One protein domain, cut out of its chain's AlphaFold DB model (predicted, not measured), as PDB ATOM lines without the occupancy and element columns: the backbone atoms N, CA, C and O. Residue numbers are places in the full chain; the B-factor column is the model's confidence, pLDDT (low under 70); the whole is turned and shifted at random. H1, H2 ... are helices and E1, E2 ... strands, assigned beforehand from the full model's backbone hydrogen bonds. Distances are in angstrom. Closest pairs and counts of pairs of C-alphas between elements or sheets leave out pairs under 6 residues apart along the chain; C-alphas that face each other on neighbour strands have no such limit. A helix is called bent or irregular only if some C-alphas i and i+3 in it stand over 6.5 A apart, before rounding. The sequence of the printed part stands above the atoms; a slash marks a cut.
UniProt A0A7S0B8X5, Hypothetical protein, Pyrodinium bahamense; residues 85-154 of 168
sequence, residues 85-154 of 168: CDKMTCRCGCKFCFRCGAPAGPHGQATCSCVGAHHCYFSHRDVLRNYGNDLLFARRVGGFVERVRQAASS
ATOM      1  N   CYS A  85      12.204  45.168  84.266       86.44
ATOM      2  CA  CYS A  85      12.627  45.759  85.539       86.44
ATOM      3  C   CYS A  85      13.519  44.784  86.331       86.44
ATOM      4  O   CYS A  85      13.242  43.590  86.366       86.44
ATOM      5  N   ASP A  86      14.563  45.281  86.998       91.50
ATOM      6  CA  ASP A  86      15.433  44.462  87.861       91.50
ATOM      7  C   ASP A  86      14.879  44.280  89.287       91.50
ATOM      8  O   ASP A  86      15.468  43.555  90.087       91.50
ATOM      9  N   LYS A  87      13.750  44.915  89.633       92.31
ATOM     10  CA  LYS A  87      13.052  44.706  90.911       92.31
ATOM     11  C   LYS A  87      12.099  43.517  90.795       92.31
ATOM     12  O   LYS A  87      10.990  43.659  90.282       92.31
ATOM     13  N   MET A  88      12.527  42.352  91.277       93.19
ATOM     14  CA  MET A  88      11.790  41.095  91.136       93.19
ATOM     15  C   MET A  88      11.106  40.680  92.438       93.19
ATOM     16  O   MET A  88      11.630  40.895  93.530       93.19
ATOM     17  N   THR A  89       9.950  40.029  92.306       95.31
ATOM     18  CA  THR A  89       9.225  39.394  93.413       95.31
ATOM     19  C   THR A  89       9.078  37.909  93.097       95.31
ATOM     20  O   THR A  89       8.494  37.538  92.080       95.31
ATOM     21  N   CYS A  90       9.625  37.046  93.949       95.56
ATOM     22  CA  CYS A  90       9.521  35.599  93.805       95.56
ATOM     23  C   CYS A  90       8.121  35.102  94.208       95.56
ATOM     24  O   CYS A  90       7.431  35.724  95.018       95.56
ATOM     25  N   ARG A  91       7.718  33.921  93.719       95.12
ATOM     26  CA  ARG A  91       6.476  33.247  94.146       95.12
ATOM     27  C   ARG A  91       6.467  32.880  95.636       95.12
ATOM     28  O   ARG A  91       5.388  32.670  96.177       95.12
ATOM     29  N   CYS A  92       7.624  32.838  96.302       94.50
ATOM     30  CA  CYS A  92       7.715  32.678  97.758       94.50
ATOM     31  C   CYS A  92       7.435  33.976  98.545       94.50
ATOM     32  O   CYS A  92       7.366  33.931  99.766       94.50
ATOM     33  N   GLY A  93       7.296  35.121  97.864       93.94
ATOM     34  CA  GLY A  93       7.056  36.436  98.471       93.94
ATOM     35  C   GLY A  93       8.307  37.305  98.627       93.94
ATOM     36  O   GLY A  93       8.183  38.522  98.762       93.94
ATOM     37  N   CYS A  94       9.505  36.720  98.529       95.25
ATOM     38  CA  CYS A  94      10.762  37.462  98.600       95.25
ATOM     39  C   CYS A  94      10.880  38.488  97.461       95.25
ATOM     40  O   CYS A  94      10.753  38.145  96.282       95.25
ATOM     41  N   LYS A  95      11.169  39.739  97.820       96.06
ATOM     42  CA  LYS A  95      11.483  40.836  96.899       96.06
ATOM     43  C   LYS A  95      12.993  41.029  96.867       96.06
ATOM     44  O   LYS A  95      13.604  41.098  97.930       96.06
ATOM     45  N   PHE A  96      13.595  41.114  95.687       95.50
ATOM     46  CA  PHE A  96      15.049  41.234  95.552       95.50
ATOM     47  C   PHE A  96      15.462  41.863  94.214       95.50
ATOM     48  O   PHE A  96      14.705  41.865  93.238       95.50
ATOM     49  N   CYS A  97      16.682  42.396  94.152       94.25
ATOM     50  CA  CYS A  97      17.257  42.899  92.911       94.25
ATOM     51  C   CYS A  97      17.803  41.747  92.059       94.25
ATOM     52  O   CYS A  97      18.674  41.004  92.499       94.25
ATOM     53  N   PHE A  98      17.363  41.631  90.808       93.00
ATOM     54  CA  PHE A  98      17.838  40.597  89.886       93.00
ATOM     55  C   PHE A  98      19.332  40.737  89.551       93.00
ATOM     56  O   PHE A  98      20.024  39.741  89.348       93.00
ATOM     57  N   ARG A  99      19.851  41.972  89.525       90.56
ATOM     58  CA  ARG A  99      21.241  42.253  89.144       90.56
ATOM     59  C   ARG A  99      22.241  41.815  90.213       90.56
ATOM     60  O   ARG A  99      23.210  41.139  89.880       90.56
ATOM     61  N   CYS A 100      22.006  42.189  91.471       91.12
ATOM     62  CA  CYS A 100      22.936  41.940  92.579       91.12
ATOM     63  C   CYS A 100      22.450  40.896  93.596       91.12
ATOM     64  O   CYS A 100      23.219  40.488  94.456       91.12
ATOM     65  N   GLY A 101      21.192  40.458  93.523       92.06
ATOM     66  CA  GLY A 101      20.606  39.498  94.461       92.06
ATOM     67  C   GLY A 101      20.196  40.089  95.813       92.06
ATOM     68  O   GLY A 101      19.632  39.363  96.629       92.06
ATOM     69  N   ALA A 102      20.442  41.382  96.058       93.75
ATOM     70  CA  ALA A 102      20.152  42.009  97.344       93.75
ATOM     71  C   ALA A 102      18.646  41.940  97.669       93.75
ATOM     72  O   ALA A 102      17.828  42.327  96.819       93.75
ATOM     73  N   PRO A 103      18.260  41.464  98.868       94.81
ATOM     74  CA  PRO A 103      16.868  41.448  99.288       94.81
ATOM     75  C   PRO A 103      16.363  42.877  99.500       94.81
ATOM     76  O   PRO A 103      17.106  43.775  99.904       94.81
ATOM     77  N   ALA A 104      15.081  43.093  99.221       93.31
ATOM     78  CA  ALA A 104      14.425  44.351  99.524       93.31
ATOM     79  C   ALA A 104      14.362  44.562 101.042       93.31
ATOM     80  O   ALA A 104      14.170  43.618 101.808       93.31
ATOM     81  N   GLY A 105      14.500  45.814 101.455       89.00
ATOM     82  CA  GLY A 105      14.388  46.225 102.842       89.00
ATOM     83  C   GLY A 105      12.940  46.202 103.338       89.00
ATOM     84  O   GLY A 105      12.012  45.853 102.588       89.00
ATOM     85  N   PRO A 106      12.720  46.621 104.594       83.44
ATOM     86  CA  PRO A 106      11.381  46.795 105.137       83.44
ATOM     87  C   PRO A 106      10.529  47.677 104.209       83.44
ATOM     88  O   PRO A 106      11.027  48.554 103.503       83.44
ATOM     89  N   HIS A 107       9.233  47.376 104.139       81.62
ATOM     90  CA  HIS A 107       8.274  48.013 103.222       81.62
ATOM     91  C   HIS A 107       8.539  47.800 101.718       81.62
ATOM     92  O   HIS A 107       7.846  48.369 100.877       81.62
ATOM     93  N   GLY A 108       9.475  46.920 101.342       83.25
ATOM     94  CA  GLY A 108       9.758  46.605  99.941       83.25
ATOM     95  C   GLY A 108      10.557  47.695  99.231       83.25
ATOM     96  O   GLY A 108      10.340  47.927  98.044       83.25
ATOM     97  N   GLN A 109      11.458  48.369  99.940       87.19
ATOM     98  CA  GLN A 109      12.389  49.327  99.346       87.19
ATOM     99  C   GLN A 109      13.629  48.610  98.802       87.19
ATOM    100  O   GLN A 109      14.054  47.584  99.328       87.19
ATOM    101  N   ALA A 110      14.209  49.117  97.715       88.31
ATOM    102  CA  ALA A 110      15.469  48.574  97.220       88.31
ATOM    103  C   ALA A 110      16.615  48.996  98.149       88.31
ATOM    104  O   ALA A 110      16.759  50.174  98.449       88.31
ATOM    105  N   THR A 111      17.420  48.031  98.586       91.56
ATOM    106  CA  THR A 111      18.606  48.247  99.436       91.56
ATOM    107  C   THR A 111      19.866  48.530  98.623       91.56
ATOM    108  O   THR A 111      20.875  48.963  99.166       91.56
ATOM    109  N   CYS A 112      19.820  48.288  97.312       90.31
ATOM    110  CA  CYS A 112      20.935  48.476  96.394       90.31
ATOM    111  C   CYS A 112      20.721  49.680  95.465       90.31
ATOM    112  O   CYS A 112      19.595  49.971  95.059       90.31
ATOM    113  N   SER A 113      21.820  50.274  95.001       90.56
ATOM    114  CA  SER A 113      21.834  51.331  93.979       90.56
ATOM    115  C   SER A 113      21.656  50.819  92.542       90.56
ATOM    116  O   SER A 113      21.562  51.609  91.608       90.56
ATOM    117  N   CYS A 114      21.576  49.498  92.332       87.75
ATOM    118  CA  CYS A 114      21.475  48.888  91.000       87.75
ATOM    119  C   CYS A 114      20.188  49.241  90.241       87.75
ATOM    120  O   CYS A 114      20.107  48.997  89.037       87.75
ATOM    121  N   VAL A 115      19.168  49.738  90.942       83.88
ATOM    122  CA  VAL A 115      17.823  49.957  90.411       83.88
ATOM    123  C   VAL A 115      17.389  51.398  90.654       83.88
ATOM    124  O   VAL A 115      17.399  51.866  91.787       83.88
ATOM    125  N   GLY A 116      16.963  52.099  89.600       78.88
ATOM    126  CA  GLY A 116      16.483  53.484  89.711       78.88
ATOM    127  C   GLY A 116      15.197  53.613  90.538       78.88
ATOM    128  O   GLY A 116      14.449  52.643  90.692       78.88
ATOM    129  N   ALA A 117      14.899  54.809  91.050       75.56
ATOM    130  CA  ALA A 117      13.762  55.055  91.949       75.56
ATOM    131  C   ALA A 117      12.373  54.869  91.295       75.56
ATOM    132  O   ALA A 117      11.390  54.629  91.987       75.56
ATOM    133  N   HIS A 118      12.284  54.914  89.963       76.12
ATOM    134  CA  HIS A 118      11.015  54.996  89.224       76.12
ATOM    135  C   HIS A 118      10.207  53.691  89.115       76.12
ATOM    136  O   HIS A 118       9.110  53.692  88.562       76.12
ATOM    137  N   HIS A 119      10.713  52.576  89.643       77.31
ATOM    138  CA  HIS A 119      10.000  51.296  89.626       77.31
ATOM    139  C   HIS A 119       9.771  50.780  91.044       77.31
ATOM    140  O   HIS A 119      10.660  50.890  91.887       77.31
ATOM    141  N   CYS A 120       8.627  50.149  91.289       87.19
ATOM    142  CA  CYS A 120       8.329  49.436  92.528       87.19
ATOM    143  C   CYS A 120       8.372  47.917  92.311       87.19
ATOM    144  O   CYS A 120       8.322  47.434  91.179       87.19
ATOM    145  N   TYR A 121       8.490  47.155  93.398       91.69
ATOM    146  CA  TYR A 121       8.327  45.702  93.343       91.69
ATOM    147  C   TYR A 121       6.857  45.348  93.133       91.69
ATOM    148  O   TYR A 121       5.982  45.921  93.786       91.69
ATOM    149  N   PHE A 122       6.591  44.339  92.304       91.31
ATOM    150  CA  PHE A 122       5.252  43.764  92.202       91.31
ATOM    151  C   PHE A 122       4.808  43.166  93.535       91.31
ATOM    152  O   PHE A 122       5.623  42.645  94.312       91.31
ATOM    153  N   SER A 123       3.506  43.229  93.812       91.56
ATOM    154  CA  SER A 123       2.969  42.560  94.988       91.56
ATOM    155  C   SER A 123       3.063  41.045  94.810       91.56
ATOM    156  O   SER A 123       2.958  40.519  93.701       91.56
ATOM    157  N   HIS A 124       3.257  40.324  95.914       93.69
ATOM    158  CA  HIS A 124       3.298  38.860  95.891       93.69
ATOM    159  C   HIS A 124       2.010  38.269  95.298       93.69
ATOM    160  O   HIS A 124       2.064  37.347  94.487       93.69
ATOM    161  N   ARG A 125       0.862  38.880  95.613       92.19
ATOM    162  CA  ARG A 125      -0.445  38.512  95.060       92.19
ATOM    163  C   ARG A 125      -0.495  38.629  93.534       92.19
ATOM    164  O   ARG A 125      -1.047  37.736  92.896       92.19
ATOM    165  N   ASP A 126       0.073  39.686  92.958       90.88
ATOM    166  CA  ASP A 126       0.088  39.876  91.499       90.88
ATOM    167  C   ASP A 126       0.948  38.811  90.812       90.88
ATOM    168  O   ASP A 126       0.524  38.225  89.818       90.88
ATOM    169  N   VAL A 127       2.108  38.480  91.391       92.19
ATOM    170  CA  VAL A 127       2.979  37.404  90.885       92.19
ATOM    171  C   VAL A 127       2.276  36.046  90.937       92.19
ATOM    172  O   VAL A 127       2.347  35.278  89.979       92.19
ATOM    173  N   LEU A 128       1.562  35.739  92.023       91.81
ATOM    174  CA  LEU A 128       0.811  34.483  92.140       91.81
ATOM    175  C   LEU A 128      -0.333  34.380  91.127       91.81
ATOM    176  O   LEU A 128      -0.628  33.285  90.652       91.81
ATOM    177  N   ARG A 129      -0.938  35.514  90.760       91.31
ATOM    178  CA  ARG A 129      -1.964  35.614  89.713       91.31
ATOM    179  C   ARG A 129      -1.380  35.716  88.302       91.31
ATOM    180  O   ARG A 129      -2.119  36.046  87.380       91.31
ATOM    181  N   ASN A 130      -0.078  35.460  88.135       87.56
ATOM    182  CA  ASN A 130       0.644  35.605  86.870       87.56
ATOM    183  C   ASN A 130       0.338  36.950  86.184       87.56
ATOM    184  O   ASN A 130       0.107  36.994  84.981       87.56
ATOM    185  N   TYR A 131       0.302  38.036  86.964       84.38
ATOM    186  CA  TYR A 131       0.067  39.402  86.486       84.38
ATOM    187  C   TYR A 131      -1.313  39.655  85.853       84.38
ATOM    188  O   TYR A 131      -1.485  40.640  85.148       84.38
ATOM    189  N   GLY A 132      -2.331  38.833  86.142       67.81
ATOM    190  CA  GLY A 132      -3.666  38.896  85.517       67.81
ATOM    191  C   GLY A 132      -4.513  40.170  85.724       67.81
ATOM    192  O   GLY A 132      -5.714  40.120  85.499       67.81
ATOM    193  N   ASN A 133      -3.932  41.295  86.157       59.94
ATOM    194  CA  ASN A 133      -4.590  42.590  86.376       59.94
ATOM    195  C   ASN A 133      -3.903  43.741  85.598       59.94
ATOM    196  O   ASN A 133      -3.775  44.856  86.115       59.94
ATOM    197  N   ASP A 134      -3.474  43.500  84.357       54.34
ATOM    198  CA  ASP A 134      -2.743  44.487  83.534       54.34
ATOM    199  C   ASP A 134      -3.501  45.807  83.265       54.34
ATOM    200  O   ASP A 134      -2.887  46.823  82.945       54.34
ATOM    201  N   LEU A 135      -4.818  45.874  83.492       50.59
ATOM    202  CA  LEU A 135      -5.589  47.116  83.320       50.59
ATOM    203  C   LEU A 135      -5.490  48.100  84.504       50.59
ATOM    204  O   LEU A 135      -5.818  49.279  84.355       50.59
ATOM    205  N   LEU A 136      -5.031  47.673  85.688       51.84
ATOM    206  CA  LEU A 136      -4.955  48.550  86.872       51.84
ATOM    207  C   LEU A 136      -3.585  49.209  87.077       51.84
ATOM    208  O   LEU A 136      -3.512  50.247  87.744       51.84
ATOM    209  N   PHE A 137      -2.511  48.665  86.497       48.00
ATOM    210  CA  PHE A 137      -1.172  49.252  86.636       48.00
ATOM    211  C   PHE A 137      -1.078  50.610  85.918       48.00
ATOM    212  O   PHE A 137      -0.522  51.559  86.470       48.00
ATOM    213  N   ALA A 138      -1.750  50.758  84.770       47.28
ATOM    214  CA  ALA A 138      -1.878  52.038  84.067       47.28
ATOM    215  C   ALA A 138      -2.592  53.118  84.912       47.28
ATOM    216  O   ALA A 138      -2.148  54.265  84.952       47.28
ATOM    217  N   ARG A 139      -3.643  52.762  85.672       44.12
ATOM    218  CA  ARG A 139      -4.380  53.719  86.530       44.12
ATOM    219  C   ARG A 139      -3.583  54.188  87.746       44.12
ATOM    220  O   ARG A 139      -3.743  55.333  88.165       44.12
ATOM    221  N   ARG A 140      -2.734  53.338  88.332       47.84
ATOM    222  CA  ARG A 140      -2.007  53.687  89.566       47.84
ATOM    223  C   ARG A 140      -0.786  54.579  89.309       47.84
ATOM    224  O   ARG A 140      -0.466  55.393  90.169       47.84
ATOM    225  N   VAL A 141      -0.163  54.484  88.132       51.09
ATOM    226  CA  VAL A 141       0.922  55.393  87.705       51.09
ATOM    227  C   VAL A 141       0.365  56.636  86.985       51.09
ATOM    228  O   VAL A 141       0.873  57.737  87.186       51.09
ATOM    229  N   GLY A 142      -0.743  56.513  86.239       40.72
ATOM    230  CA  GLY A 142      -1.420  57.648  85.590       40.72
ATOM    231  C   GLY A 142      -2.098  58.630  86.558       40.72
ATOM    232  O   GLY A 142      -2.179  59.823  86.280       40.72
ATOM    233  N   GLY A 143      -2.516  58.174  87.745       41.53
ATOM    234  CA  GLY A 143      -3.200  59.016  88.736       41.53
ATOM    235  C   GLY A 143      -2.333  60.075  89.436       41.53
ATOM    236  O   GLY A 143      -2.878  60.903  90.172       41.53
ATOM    237  N   PHE A 144      -1.008  60.055  89.248       47.16
ATOM    238  CA  PHE A 144      -0.110  61.115  89.725       47.16
ATOM    239  C   PHE A 144       0.037  62.235  88.685       47.16
ATOM    240  O   PHE A 144      -0.041  63.410  89.032       47.16
ATOM    241  N   VAL A 145       0.148  61.879  87.399       50.06
ATOM    242  CA  VAL A 145       0.264  62.848  86.296       50.06
ATOM    243  C   VAL A 145      -1.035  63.648  86.126       50.06
ATOM    244  O   VAL A 145      -0.989  64.868  85.977       50.06
ATOM    245  N   GLU A 146      -2.196  62.997  86.258       46.47
ATOM    246  CA  GLU A 146      -3.508  63.658  86.153       46.47
ATOM    247  C   GLU A 146      -3.740  64.685  87.278       46.47
ATOM    248  O   GLU A 146      -4.282  65.766  87.044       46.47
ATOM    249  N   ARG A 147      -3.263  64.394  88.499       49.66
ATOM    250  CA  ARG A 147      -3.389  65.303  89.651       49.66
ATOM    251  C   ARG A 147      -2.469  66.520  89.557       49.66
ATOM    252  O   ARG A 147      -2.886  67.608  89.942       49.66
ATOM    253  N   VAL A 148      -1.265  66.374  88.997       53.91
ATOM    254  CA  VAL A 148      -0.386  67.519  88.695       53.91
ATOM    255  C   VAL A 148      -0.998  68.396  87.595       53.91
ATOM    256  O   VAL A 148      -0.968  69.621  87.700       53.91
ATOM    257  N   ARG A 149      -1.633  67.791  86.582       50.34
ATOM    258  CA  ARG A 149      -2.298  68.520  85.489       50.34
ATOM    259  C   ARG A 149      -3.541  69.285  85.960       50.34
ATOM    260  O   ARG A 149      -3.702  70.450  85.610       50.34
ATOM    261  N   GLN A 150      -4.375  68.681  86.808       53.25
ATOM    262  CA  GLN A 150      -5.538  69.356  87.402       53.25
ATOM    263  C   GLN A 150      -5.142  70.472  88.380       53.25
ATOM    264  O   GLN A 150      -5.754  71.536  88.352       53.25
ATOM    265  N   ALA A 151      -4.084  70.283  89.179       53.16
ATOM    266  CA  ALA A 151      -3.576  71.325  90.077       53.16
ATOM    267  C   ALA A 151      -2.970  72.531  89.327       53.16
ATOM    268  O   ALA A 151      -3.054  73.661  89.812       53.16
ATOM    269  N   ALA A 152      -2.394  72.309  88.138       54.19
ATOM    270  CA  ALA A 152      -1.903  73.375  87.263       54.19
ATOM    271  C   ALA A 152      -3.048  74.144  86.573       54.19
ATOM    272  O   ALA A 152      -2.971  75.363  86.433       54.19
ATOM    273  N   SER A 153      -4.140  73.462  86.208       54.59
ATOM    274  CA  SER A 153      -5.306  74.090  85.565       54.59
ATOM    275  C   SER A 153      -6.173  74.920  86.518       54.59
ATOM    276  O   SER A 153      -6.871  75.823  86.067       54.59
ATOM    277  N   SER A 154      -6.133  74.664  87.829       53.97
ATOM    278  CA  SER A 154      -6.969  75.372  88.813       53.97
ATOM    279  C   SER A 154      -6.359  76.665  89.377       53.97
ATOM    280  O   SER A 154      -7.003  77.320  90.194       53.97
TER     281      SER A 154
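This is residues 85 to 154 of the 168 residues of the protein "Hypothetical protein" of Pyrodinium bahamense (UniProt A0A7S0B8X5). A small body made largely of loops holds a short two-strand hairpin, E1 and E2, and a one-turn helix, H1, and from this body one long helix, H2, sticks out as an arm with residues 135 to 154 standing free. The arm makes the length of the whole, and a long stretch with no named element, residues 98 to 123, makes up much of the body. The printed part has 70 residues, with two named strands and then two named helices in the order E1, E2, H1, H2; the sheet has the order E1 - E2 and is antiparallel. The class is mostly helix, though under half of the residues are in named elements. The whole is loose, with a radius of gyration of the C-alphas of 14.7 A, and elongated, with spans of 45 by 29 by 19 A.

Strand E1, residues 87 to 89, and strand E2, residues 95 to 97, form a hairpin. They are antiparallel neighbours, with 147 degrees between their N-to-C directions. C-alphas 88 and 96 face each other at 5.5 A, and C-alphas 89 and 95 at 4.4 A. N 88 and O 96 are within hydrogen-bond range at 3.0 A, and N 96 and O 88 at 2.9 A. Between E1 and helix H1, residues 124 to 128, the closest C-alphas are those of Thr 89 and His 124, 6.4 A apart. Helix H2, residues 134 to 153, is apart from E1, E2 and H1. The O i to N i+4 pair of H1 is within hydrogen-bond range; in H2, 11 of 16 are.

E1 begins at C-alpha 87, at (13.052, 44.706, 90.911), and spans 7.0 A to C-alpha 89. E2 spans 7.3 A, from Lys 95 to Cys 97. H1 spans 6.3 A from C-alpha 124, at (3.298, 38.860, 95.891), to C-alpha 128. H2 spans 29.8 A and ends at C-alpha 153, at (-5.306, 74.090, 85.565). It has a kink of 35 degrees near residue 144. H2 is neither bent nor irregular, but only just: C-alphas 135 and 138 are 6.2 A apart.

The two C-alphas farthest apart are those of Cys 92 and Ser 154, at 46.0 A. Without residues 135 to 154, the body of 50 residues spans 30 by 21 by 19 A, with a radius of gyration of 10.5 A. The printed part has no cut. The link from E2 to H1 is long, with 26 residues; those from E1 to E2 and from H1 to H2 are tight, with 5 residues each. The mean pLDDT of the printed part is 77.0, and residues 132 to 154 are under 70; the mean over H2 is 50.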